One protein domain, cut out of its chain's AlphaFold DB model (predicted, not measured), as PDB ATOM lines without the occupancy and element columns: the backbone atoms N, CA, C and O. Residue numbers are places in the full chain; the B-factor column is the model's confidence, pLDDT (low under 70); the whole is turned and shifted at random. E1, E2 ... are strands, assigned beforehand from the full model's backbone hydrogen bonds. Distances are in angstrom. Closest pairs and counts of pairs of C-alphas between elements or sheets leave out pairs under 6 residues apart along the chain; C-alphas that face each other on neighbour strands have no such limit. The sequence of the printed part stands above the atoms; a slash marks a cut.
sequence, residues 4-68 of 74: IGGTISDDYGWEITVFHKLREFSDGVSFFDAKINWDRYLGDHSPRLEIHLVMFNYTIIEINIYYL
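AT A GLANCE: This is residues 4 to 68 of the 74 residues of an uncharacterized protein of Deltaproteobacteria bacterium (UniProt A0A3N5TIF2). A single antiparallel sheet of five strands makes one long, bowed layer, with both faces bare; four long strands lie side by side and the short E1 covers part of one edge. The link from E2 to E3 crosses one end of the sheet, from E2 past E5 and E4 to the far edge. The printed part has 65 residues, with no named helix and strands E1 to E5 along the chain, in sheet order E1, E2, E5, E4, E3. The class is all strand; the whole is loose, with a radius of gyration of the C-alphas of 13.7 A and spans of 42 by 23 by 15 A.

HOW THE PARTS SIT: E5, residues 58 to 67, is an inner strand, antiparallel to E4, residues 48 to 55, at 179 degrees; N 63 and O 51 are 2.8 A apart, within hydrogen-bond range. E5 is also antiparallel to E2, residues 12 to 21, at 168 degrees, with N 15 and O 64 at 2.9 A. E2 bends by 59 degrees at residue 18 and E5 by 57 degrees at residue 61; C-alphas 18 and 61 face each other at 4.5 A. The edge strand E3, residues 32 to 39, forms a hairpin with E4, with N 35 and O 52 at 2.8 A. E3, E4 and E5 are a meander, each strand the antiparallel neighbour of the one before; with E2, the antiparallel neighbour of E5, they form a Greek key. The other edge strand, E1, residues 4 to 7, forms a hairpin with E2, with N 6 and O 14 at 2.9 A. E1 is apart from E3 and E4. The sheet is twisted, its C-alphas up to 5.7 A off the best plane.

IN THESE COORDINATES: E2 measures 26.8 A, E5 26.2 A, E4 23.0 A, E3 22.7 A and E1 10.9 A from first to last C-alpha. E1 begins at C-alpha 4 (140.235, 208.273, 232.213), and E5 ends at C-alpha 67 (144.429, 219.574, 243.628).

THE WHOLE: The C-alphas of Asp 10 and Ser 26, the two farthest apart, are 43.2 A apart. The printed part has no cut and no long link. Mean pLDDT of the printed part is 94.0, and no printed residue is under 70.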
ATOM      1  N   ILE A   4     140.019 207.091 233.041       97.00
ATOM      2  CA  ILE A   4     140.235 208.273 232.213       97.00
ATOM      3  C   ILE A   4     140.382 209.474 233.132       97.00
ATOM      4  O   ILE A   4     139.778 209.515 234.200       97.00
ATOM      5  N   GLY A   5     141.171 210.453 232.724       96.38
ATOM      6  CA  GLY A   5     141.373 211.648 233.521       96.38
ATOM      7  C   GLY A   5     141.872 212.804 232.682       96.38
ATOM      8  O   GLY A   5     142.178 212.655 231.496       96.38
ATOM      9  N   GLY A   6     141.935 213.964 233.314       95.81
ATOM     10  CA  GLY A   6     142.408 215.190 232.701       95.81
ATOM     11  C   GLY A   6     142.486 216.325 233.708       95.81
ATOM     12  O   GLY A   6     142.321 216.140 234.911       95.81
ATOM     13  N   THR A   7     142.730 217.524 233.202       96.19
ATOM     14  CA  THR A   7     142.789 218.747 234.004       96.19
ATOM     15  C   THR A   7     141.506 219.548 233.814       96.19
ATOM     16  O   THR A   7     141.039 219.716 232.688       96.19
ATOM     17  N   ILE A   8     140.924 220.037 234.909       93.56
ATOM     18  CA  ILE A   8     139.823 221.014 234.884       93.56
ATOM     19  C   ILE A   8     140.402 222.428 234.734       93.56
ATOM     20  O   ILE A   8     139.866 223.247 233.992       93.56
ATOM     21  N   SER A   9     141.505 222.701 235.433       92.88
ATOM     22  CA  SER A   9     142.268 223.952 235.387       92.88
ATOM     23  C   SER A   9     143.746 223.679 235.685       92.88
ATOM     24  O   SER A   9     144.118 222.534 235.938       92.88
ATOM     25  N   ASP A  10     144.571 224.730 235.721       91.44
ATOM     26  CA  ASP A  10     145.992 224.650 236.102       91.44
ATOM     27  C   ASP A  10     146.212 224.111 237.529       91.44
ATOM     28  O   ASP A  10     147.302 223.660 237.873       91.44
ATOM     29  N   ASP A  11     145.164 224.144 238.353       93.12
ATOM     30  CA  ASP A  11     145.195 223.781 239.766       93.12
ATOM     31  C   ASP A  11     144.477 222.468 240.081       93.12
ATOM     32  O   ASP A  11     144.729 221.878 241.130       93.12
ATOM     33  N   TYR A  12     143.573 222.007 239.214       94.50
ATOM     34  CA  TYR A  12     142.689 220.880 239.517       94.50
ATOM     35  C   TYR A  12     142.692 219.821 238.422       94.50
ATOM     36  O   TYR A  12     142.475 220.104 237.241       94.50
ATOM     37  N   GLY A  13     142.873 218.578 238.855       96.44
ATOM     38  CA  GLY A  13     142.772 217.371 238.054       96.44
ATOM     39  C   GLY A  13     141.483 216.623 238.348       96.44
ATOM     40  O   GLY A  13     140.854 216.809 239.394       96.44
ATOM     41  N   TRP A  14     141.095 215.763 237.417       97.38
ATOM     42  CA  TRP A  14     140.008 214.825 237.611       97.38
ATOM     43  C   TRP A  14     140.356 213.451 237.052       97.38
ATOM     44  O   TRP A  14     141.032 213.331 236.030       97.38
ATOM     45  N   GLU A  15     139.837 212.419 237.705       97.44
ATOM     46  CA  GLU A  15     139.940 211.028 237.280       97.44
ATOM     47  C   GLU A  15     138.596 210.327 237.465       97.44
ATOM     48  O   GLU A  15     137.907 210.516 238.466       97.44
ATOM     49  N   ILE A  16     138.223 209.503 236.490       97.50
ATOM     50  CA  ILE A  16     137.068 208.616 236.554       97.50
ATOM     51  C   ILE A  16     137.539 207.194 236.280       97.50
ATOM     52  O   ILE A  16     138.074 206.908 235.209       97.50
ATOM     53  N   THR A  17     137.282 206.292 237.222       96.94
ATOM     54  CA  THR A  17     137.509 204.850 237.078       96.94
ATOM     55  C   THR A  17     136.170 204.129 237.023       96.94
ATOM     56  O   THR A  17     135.292 204.387 237.840       96.94
ATOM     57  N   VAL A  18     136.001 203.201 236.079       96.38
ATOM     58  CA  VAL A  18     134.759 202.420 235.933       96.38
ATOM     59  C   VAL A  18     135.026 200.924 235.839       96.38
ATOM     60  O   VAL A  18     136.057 200.491 235.330       96.38
ATOM     61  N   PHE A  19     134.070 200.119 236.300       94.88
ATOM     62  CA  PHE A  19     134.072 198.651 236.192       94.88
ATOM     63  C   PHE A  19     135.402 197.979 236.572       94.88
ATOM     64  O   PHE A  19     135.857 197.037 235.919       94.88
ATOM     65  N   HIS A  20     136.050 198.468 237.627       93.75
ATOM     66  CA  HIS A  20     137.309 197.911 238.104       93.75
ATOM     67  C   HIS A  20     137.054 196.834 239.158       93.75
ATOM     68  O   HIS A  20     136.363 197.073 240.143       93.75
ATOM     69  N   LYS A  21     137.610 195.637 238.958       93.88
ATOM     70  CA  LYS A  21     137.503 194.543 239.927       93.88
ATOM     71  C   LYS A  21     138.368 194.845 241.151       93.88
ATOM     72  O   LYS A  21     139.576 194.985 241.005       93.88
ATOM     73  N   LEU A  22     137.756 194.907 242.333       91.44
ATOM     74  CA  LEU A  22     138.447 195.213 243.590       91.44
ATOM     75  C   LEU A  22     139.078 193.985 244.246       91.44
ATOM     76  O   LEU A  22     140.161 194.094 244.809       91.44
ATOM     77  N   ARG A  23     138.383 192.841 244.243       91.00
ATOM     78  CA  ARG A  23     138.839 191.600 244.893       91.00
ATOM     79  C   ARG A  23     138.142 190.365 244.333       91.00
ATOM     80  O   ARG A  23     137.131 190.482 243.635       91.00
ATOM     81  N   GLU A  24     138.676 189.186 244.635       93.00
ATOM     82  CA  GLU A  24     138.055 187.917 244.262       93.00
ATOM     83  C   GLU A  24     136.892 187.567 245.199       93.00
ATOM     84  O   GLU A  24     136.814 188.027 246.336       93.00
ATOM     85  N   PHE A  25     135.973 186.716 244.734       89.25
ATOM     86  CA  PHE A  25     134.865 186.221 245.563       89.25
ATOM     87  C   PHE A  25     135.345 185.382 246.759       89.25
ATOM     88  O   PHE A  25     134.653 185.318 247.774       89.25
ATOM     89  N   SER A  26     136.529 184.764 246.660       93.69
ATOM     90  CA  SER A  26     137.171 184.031 247.761       93.69
ATOM     91  C   SER A  26     137.521 184.921 248.951       93.69
ATOM     92  O   SER A  26     137.570 184.433 250.076       93.69
ATOM     93  N   ASP A  27     137.717 186.220 248.714       89.12
ATOM     94  CA  ASP A  27     138.127 187.197 249.729       89.12
ATOM     95  C   ASP A  27     136.915 187.804 250.464       89.12
ATOM     96  O   ASP A  27     137.044 188.753 251.242       89.12
ATOM     97  N   GLY A  28     135.719 187.267 250.197       89.94
ATOM     98  CA  GLY A  28     134.438 187.791 250.651       89.94
ATOM     99  C   GLY A  28     133.730 188.627 249.585       89.94
ATOM    100  O   GLY A  28     134.296 189.012 248.562       89.94
ATOM    101  N   VAL A  29     132.449 188.906 249.825       91.31
ATOM    102  CA  VAL A  29     131.594 189.673 248.913       91.31
ATOM    103  C   VAL A  29     131.204 191.007 249.527       91.31
ATOM    104  O   VAL A  29     130.632 191.071 250.610       91.31
ATOM    105  N   SER A  30     131.476 192.072 248.781       89.44
ATOM    106  CA  SER A  30     130.912 193.399 248.993       89.44
ATOM    107  C   SER A  30     129.677 193.510 248.110       89.44
ATOM    108  O   SER A  30     129.807 193.574 246.888       89.44
ATOM    109  N   PHE A  31     128.480 193.482 248.698       92.38
ATOM    110  CA  PHE A  31     127.234 193.592 247.932       92.38
ATOM    111  C   PHE A  31     127.041 195.004 247.380       92.38
ATOM    112  O   PHE A  31     126.801 195.170 246.186       92.38
ATOM    113  N   PHE A  32     127.186 196.005 248.246       94.75
ATOM    114  CA  PHE A  32     127.015 197.413 247.923       94.75
ATOM    115  C   PHE A  32     127.809 198.259 248.921       94.75
ATOM    116  O   PHE A  32     127.678 198.050 250.127       94.75
ATOM    117  N   ASP A  33     128.596 199.207 248.427       95.62
ATOM    118  CA  ASP A  33     129.269 200.233 249.225       95.62
ATOM    119  C   ASP A  33     129.269 201.545 248.435       95.62
ATOM    120  O   ASP A  33     129.556 201.557 247.236       95.62
ATOM    121  N   ALA A  34     128.882 202.638 249.086       96.50
ATOM    122  CA  ALA A  34     128.857 203.962 248.487       96.50
ATOM    123  C   ALA A  34     129.529 204.953 249.434       96.50
ATOM    124  O   ALA A  34     129.119 205.108 250.586       96.50
ATOM    125  N   LYS A  35     130.534 205.658 248.923       96.69
ATOM    126  CA  LYS A  35     131.353 206.613 249.661       96.69
ATOM    127  C   LYS A  35     131.324 207.961 248.954       96.69
ATOM    128  O   LYS A  35     131.507 208.052 247.744       96.69
ATOM    129  N   ILE A  36     131.135 209.019 249.735       97.38
ATOM    130  CA  ILE A  36     131.371 210.397 249.305       97.38
ATOM    131  C   ILE A  36     132.336 211.002 250.314       97.38
ATOM    132  O   ILE A  36     132.031 211.061 251.503       97.38
ATOM    133  N   ASN A  37     133.501 211.431 249.846       96.88
ATOM    134  CA  ASN A  37     134.502 212.089 250.665       96.88
ATOM    135  C   ASN A  37     134.780 213.482 250.106       96.88
ATOM    136  O   ASN A  37     135.178 213.635 248.955       96.88
ATOM    137  N   TRP A  38     134.575 214.491 250.943       95.56
ATOM    138  CA  TRP A  38     134.963 215.862 250.655       95.56
ATOM    139  C   TRP A  38     136.070 216.235 251.641       95.56
ATOM    140  O   TRP A  38     135.800 216.612 252.783       95.56
ATOM    141  N   ASP A  39     137.316 216.134 251.193       93.50
ATOM    142  CA  ASP A  39     138.490 216.519 251.963       93.50
ATOM    143  C   ASP A  39     138.867 217.978 251.663       93.50
ATOM    144  O   ASP A  39     139.224 218.334 250.541       93.50
ATOM    145  N   ARG A  40     138.761 218.844 252.679       91.81
ATOM    146  CA  ARG A  40     139.142 220.273 252.606       91.81
ATOM    147  C   ARG A  40     140.524 220.549 253.164       91.81
ATOM    148  O   ARG A  40     140.927 221.711 253.203       91.81
ATOM    149  N   TYR A  41     141.203 219.531 253.677       90.56
ATOM    150  CA  TYR A  41     142.514 219.715 254.256       90.56
ATOM    151  C   TYR A  41     143.464 220.289 253.202       90.56
ATOM    152  O   TYR A  41     143.479 219.853 252.056       90.56
ATOM    153  N   LEU A  42     144.243 221.303 253.569       82.50
ATOM    154  CA  LEU A  42     145.200 221.931 252.657       82.50
ATOM    155  C   LEU A  42     146.518 221.159 252.707       82.50
ATOM    156  O   LEU A  42     147.497 221.603 253.317       82.50
ATOM    157  N   GLY A  43     146.489 219.974 252.109       83.81
ATOM    158  CA  GLY A  43     147.585 219.016 252.071       83.81
ATOM    159  C   GLY A  43     148.045 218.703 250.654       83.81
ATOM    160  O   GLY A  43     147.741 219.417 249.704       83.81
ATOM    161  N   ASP A  44     148.803 217.622 250.534       84.12
ATOM    162  CA  ASP A  44     149.224 217.102 249.240       84.12
ATOM    163  C   ASP A  44     148.021 216.529 248.478       84.12
ATOM    164  O   ASP A  44     147.271 215.728 249.037       84.12
ATOM    165  N   HIS A  45     147.808 216.980 247.241       84.75
ATOM    166  CA  HIS A  45     146.632 216.665 246.419       84.75
ATOM    167  C   HIS A  45     145.256 216.949 247.040       84.75
ATOM    168  O   HIS A  45     144.232 216.499 246.518       84.75
ATOM    169  N   SER A  46     145.212 217.742 248.109       87.62
ATOM    170  CA  SER A  46     143.976 218.211 248.727       87.62
ATOM    171  C   SER A  46     143.884 219.741 248.597       87.62
ATOM    172  O   SER A  46     144.901 220.433 248.664       87.62
ATOM    173  N   PRO A  47     142.684 220.309 248.393       91.25
ATOM    174  CA  PRO A  47     141.374 219.694 248.600       91.25
ATOM    175  C   PRO A  47     140.988 218.665 247.527       91.25
ATOM    176  O   PRO A  47     141.329 218.813 246.352       91.25
ATOM    177  N   ARG A  48     140.266 217.621 247.950       95.44
ATOM    178  CA  ARG A  48     139.832 216.501 247.104       95.44
ATOM    179  C   ARG A  48     138.359 216.175 247.325       95.44
ATOM    180  O   ARG A  48     137.889 216.078 248.456       95.44
ATOM    181  N   LEU A  49     137.647 215.946 246.230       96.56
ATOM    182  CA  LEU A  49     136.327 215.331 246.209       96.56
ATOM    183  C   LEU A  49     136.443 213.933 245.606       96.56
ATOM    184  O   LEU A  49     136.964 213.774 244.507       96.56
ATOM    185  N   GLU A  50     135.924 212.939 246.310       97.62
ATOM    186  CA  GLU A  50     135.846 211.552 245.863       97.62
ATOM    187  C   GLU A  50     134.403 211.059 246.000       97.62
ATOM    188  O   GLU A  50     133.776 211.205 247.053       97.62
ATOM    189  N   ILE A  51     133.878 210.459 244.937       97.88
ATOM    190  CA  ILE A  51     132.611 209.730 244.930       97.88
ATOM    191  C   ILE A  51     132.922 208.326 244.435       97.88
ATOM    192  O   ILE A  51     133.385 208.169 243.311       97.88
ATOM    193  N   HIS A  52     132.653 207.308 245.244       98.12
ATOM    194  CA  HIS A  52     132.991 205.924 244.929       98.12
ATOM    195  C   HIS A  52     131.793 205.014 245.170       98.12
ATOM    196  O   HIS A  52     131.172 205.056 246.229       98.12
ATOM    197  N   LEU A  53     131.458 204.205 244.167       97.25
ATOM    198  CA  LEU A  53     130.404 203.202 244.223       97.25
ATOM    199  C   LEU A  53     130.978 201.830 243.891       97.25
ATOM    200  O   LEU A  53     131.527 201.609 242.806       97.25
ATOM    201  N   VAL A  54     130.755 200.886 244.795       96.75
ATOM    202  CA  VAL A  54     131.151 199.490 244.670       96.75
ATOM    203  C   VAL A  54     129.921 198.599 244.733       96.75
ATOM    204  O   VAL A  54     129.087 198.732 245.624       96.75
ATOM    205  N   MET A  55     129.826 197.641 243.813       96.25
ATOM    206  CA  MET A  55     128.833 196.571 243.865       96.25
ATOM    207  C   MET A  55     129.458 195.246 243.443       96.25
ATOM    208  O   MET A  55     130.224 195.193 242.483       96.25
ATOM    209  N   PHE A  56     129.125 194.170 244.153       94.94
ATOM    210  CA  PHE A  56     129.597 192.803 243.887       94.94
ATOM    211  C   PHE A  56     131.114 192.685 243.660       94.94
ATOM    212  O   PHE A  56     131.554 192.000 242.742       94.94
ATOM    213  N   ASN A  57     131.917 193.347 244.498       94.69
ATOM    214  CA  ASN A  57     133.385 193.434 244.381       94.69
ATOM    215  C   ASN A  57     133.918 194.188 243.145       94.69
ATOM    216  O   ASN A  57     135.111 194.099 242.848       94.69
ATOM    217  N   TYR A  58     133.090 194.967 242.451       94.75
ATOM    218  CA  TYR A  58     133.522 195.875 241.390       94.75
ATOM    219  C   TYR A  58     133.300 197.323 241.802       94.75
ATOM    220  O   TYR A  58     132.197 197.691 242.195       94.75
ATOM    221  N   THR A  59     134.314 198.167 241.631       96.19
ATOM    222  CA  THR A  59     134.112 199.606 241.466       96.19
ATOM    223  C   THR A  59     133.272 199.801 240.216       96.19
ATOM    224  O   THR A  59     133.734 199.541 239.107       96.19
ATOM    225  N   ILE A  60     132.035 200.240 240.394       97.00
ATOM    226  CA  ILE A  60     131.132 200.566 239.295       97.00
ATOM    227  C   ILE A  60     131.544 201.907 238.712       97.00
ATOM    228  O   ILE A  60     131.758 202.021 237.506       97.00
ATOM    229  N   ILE A  61     131.726 202.886 239.594       97.25
ATOM    230  CA  ILE A  61     132.257 204.196 239.258       97.25
ATOM    231  C   ILE A  61     133.008 204.773 240.454       97.25
ATOM    232  O   ILE A  61     132.577 204.649 241.599       97.25
ATOM    233  N   GLU A  62     134.128 205.417 240.175       97.75
ATOM    234  CA  GLU A  62     134.861 206.262 241.101       97.75
ATOM    235  C   GLU A  62     135.176 207.569 240.381       97.75
ATOM    236  O   GLU A  62     135.718 207.537 239.280       97.75
ATOM    237  N   ILE A  63     134.804 208.696 240.975       97.81
ATOM    238  CA  ILE A  63     135.066 210.041 240.467       97.81
ATOM    239  C   ILE A  63     135.943 210.738 241.494       97.81
ATOM    240  O   ILE A  63     135.548 210.872 242.651       97.81
ATOM    241  N   ASN A  64     137.096 211.218 241.054       97.19
ATOM    242  CA  ASN A  64     138.030 211.989 241.852       97.19
ATOM    243  C   ASN A  64     138.244 213.354 241.212       97.19
ATOM    244  O   ASN A  64     138.506 213.445 240.018       97.19
ATOM    245  N   ILE A  65     138.163 214.407 242.016       96.50
ATOM    246  CA  ILE A  65     138.598 215.759 241.669       96.50
ATOM    247  C   ILE A  65     139.578 216.179 242.750       96.50
ATOM    248  O   ILE A  65     139.235 216.125 243.929       96.50
ATOM    249  N   TYR A  66     140.788 216.561 242.376       94.94
ATOM    250  CA  TYR A  66     141.873 216.781 243.327       94.94
ATOM    251  C   TYR A  66     142.760 217.942 242.900       94.94
ATOM    252  O   TYR A  66     142.799 218.323 241.728       94.94
ATOM    253  N   TYR A  67     143.462 218.514 243.872       94.38
ATOM    254  CA  TYR A  67     144.429 219.574 243.628       94.38
ATOM    255  C   TYR A  67     145.694 218.990 242.974       94.38
ATOM    256  O   TYR A  67     146.217 217.967 243.416       94.38
ATOM    257  N   LEU A  68     146.184 219.600 241.897       92.00
ATOM    258  CA  LEU A  68     147.312 219.072 241.118       92.00
ATOM    259  C   LEU A  68     148.653 219.256 241.823       92.00
ATOM    260  O   LEU A  68     149.566 218.454 241.632       92.00
TER     261      LEU A  68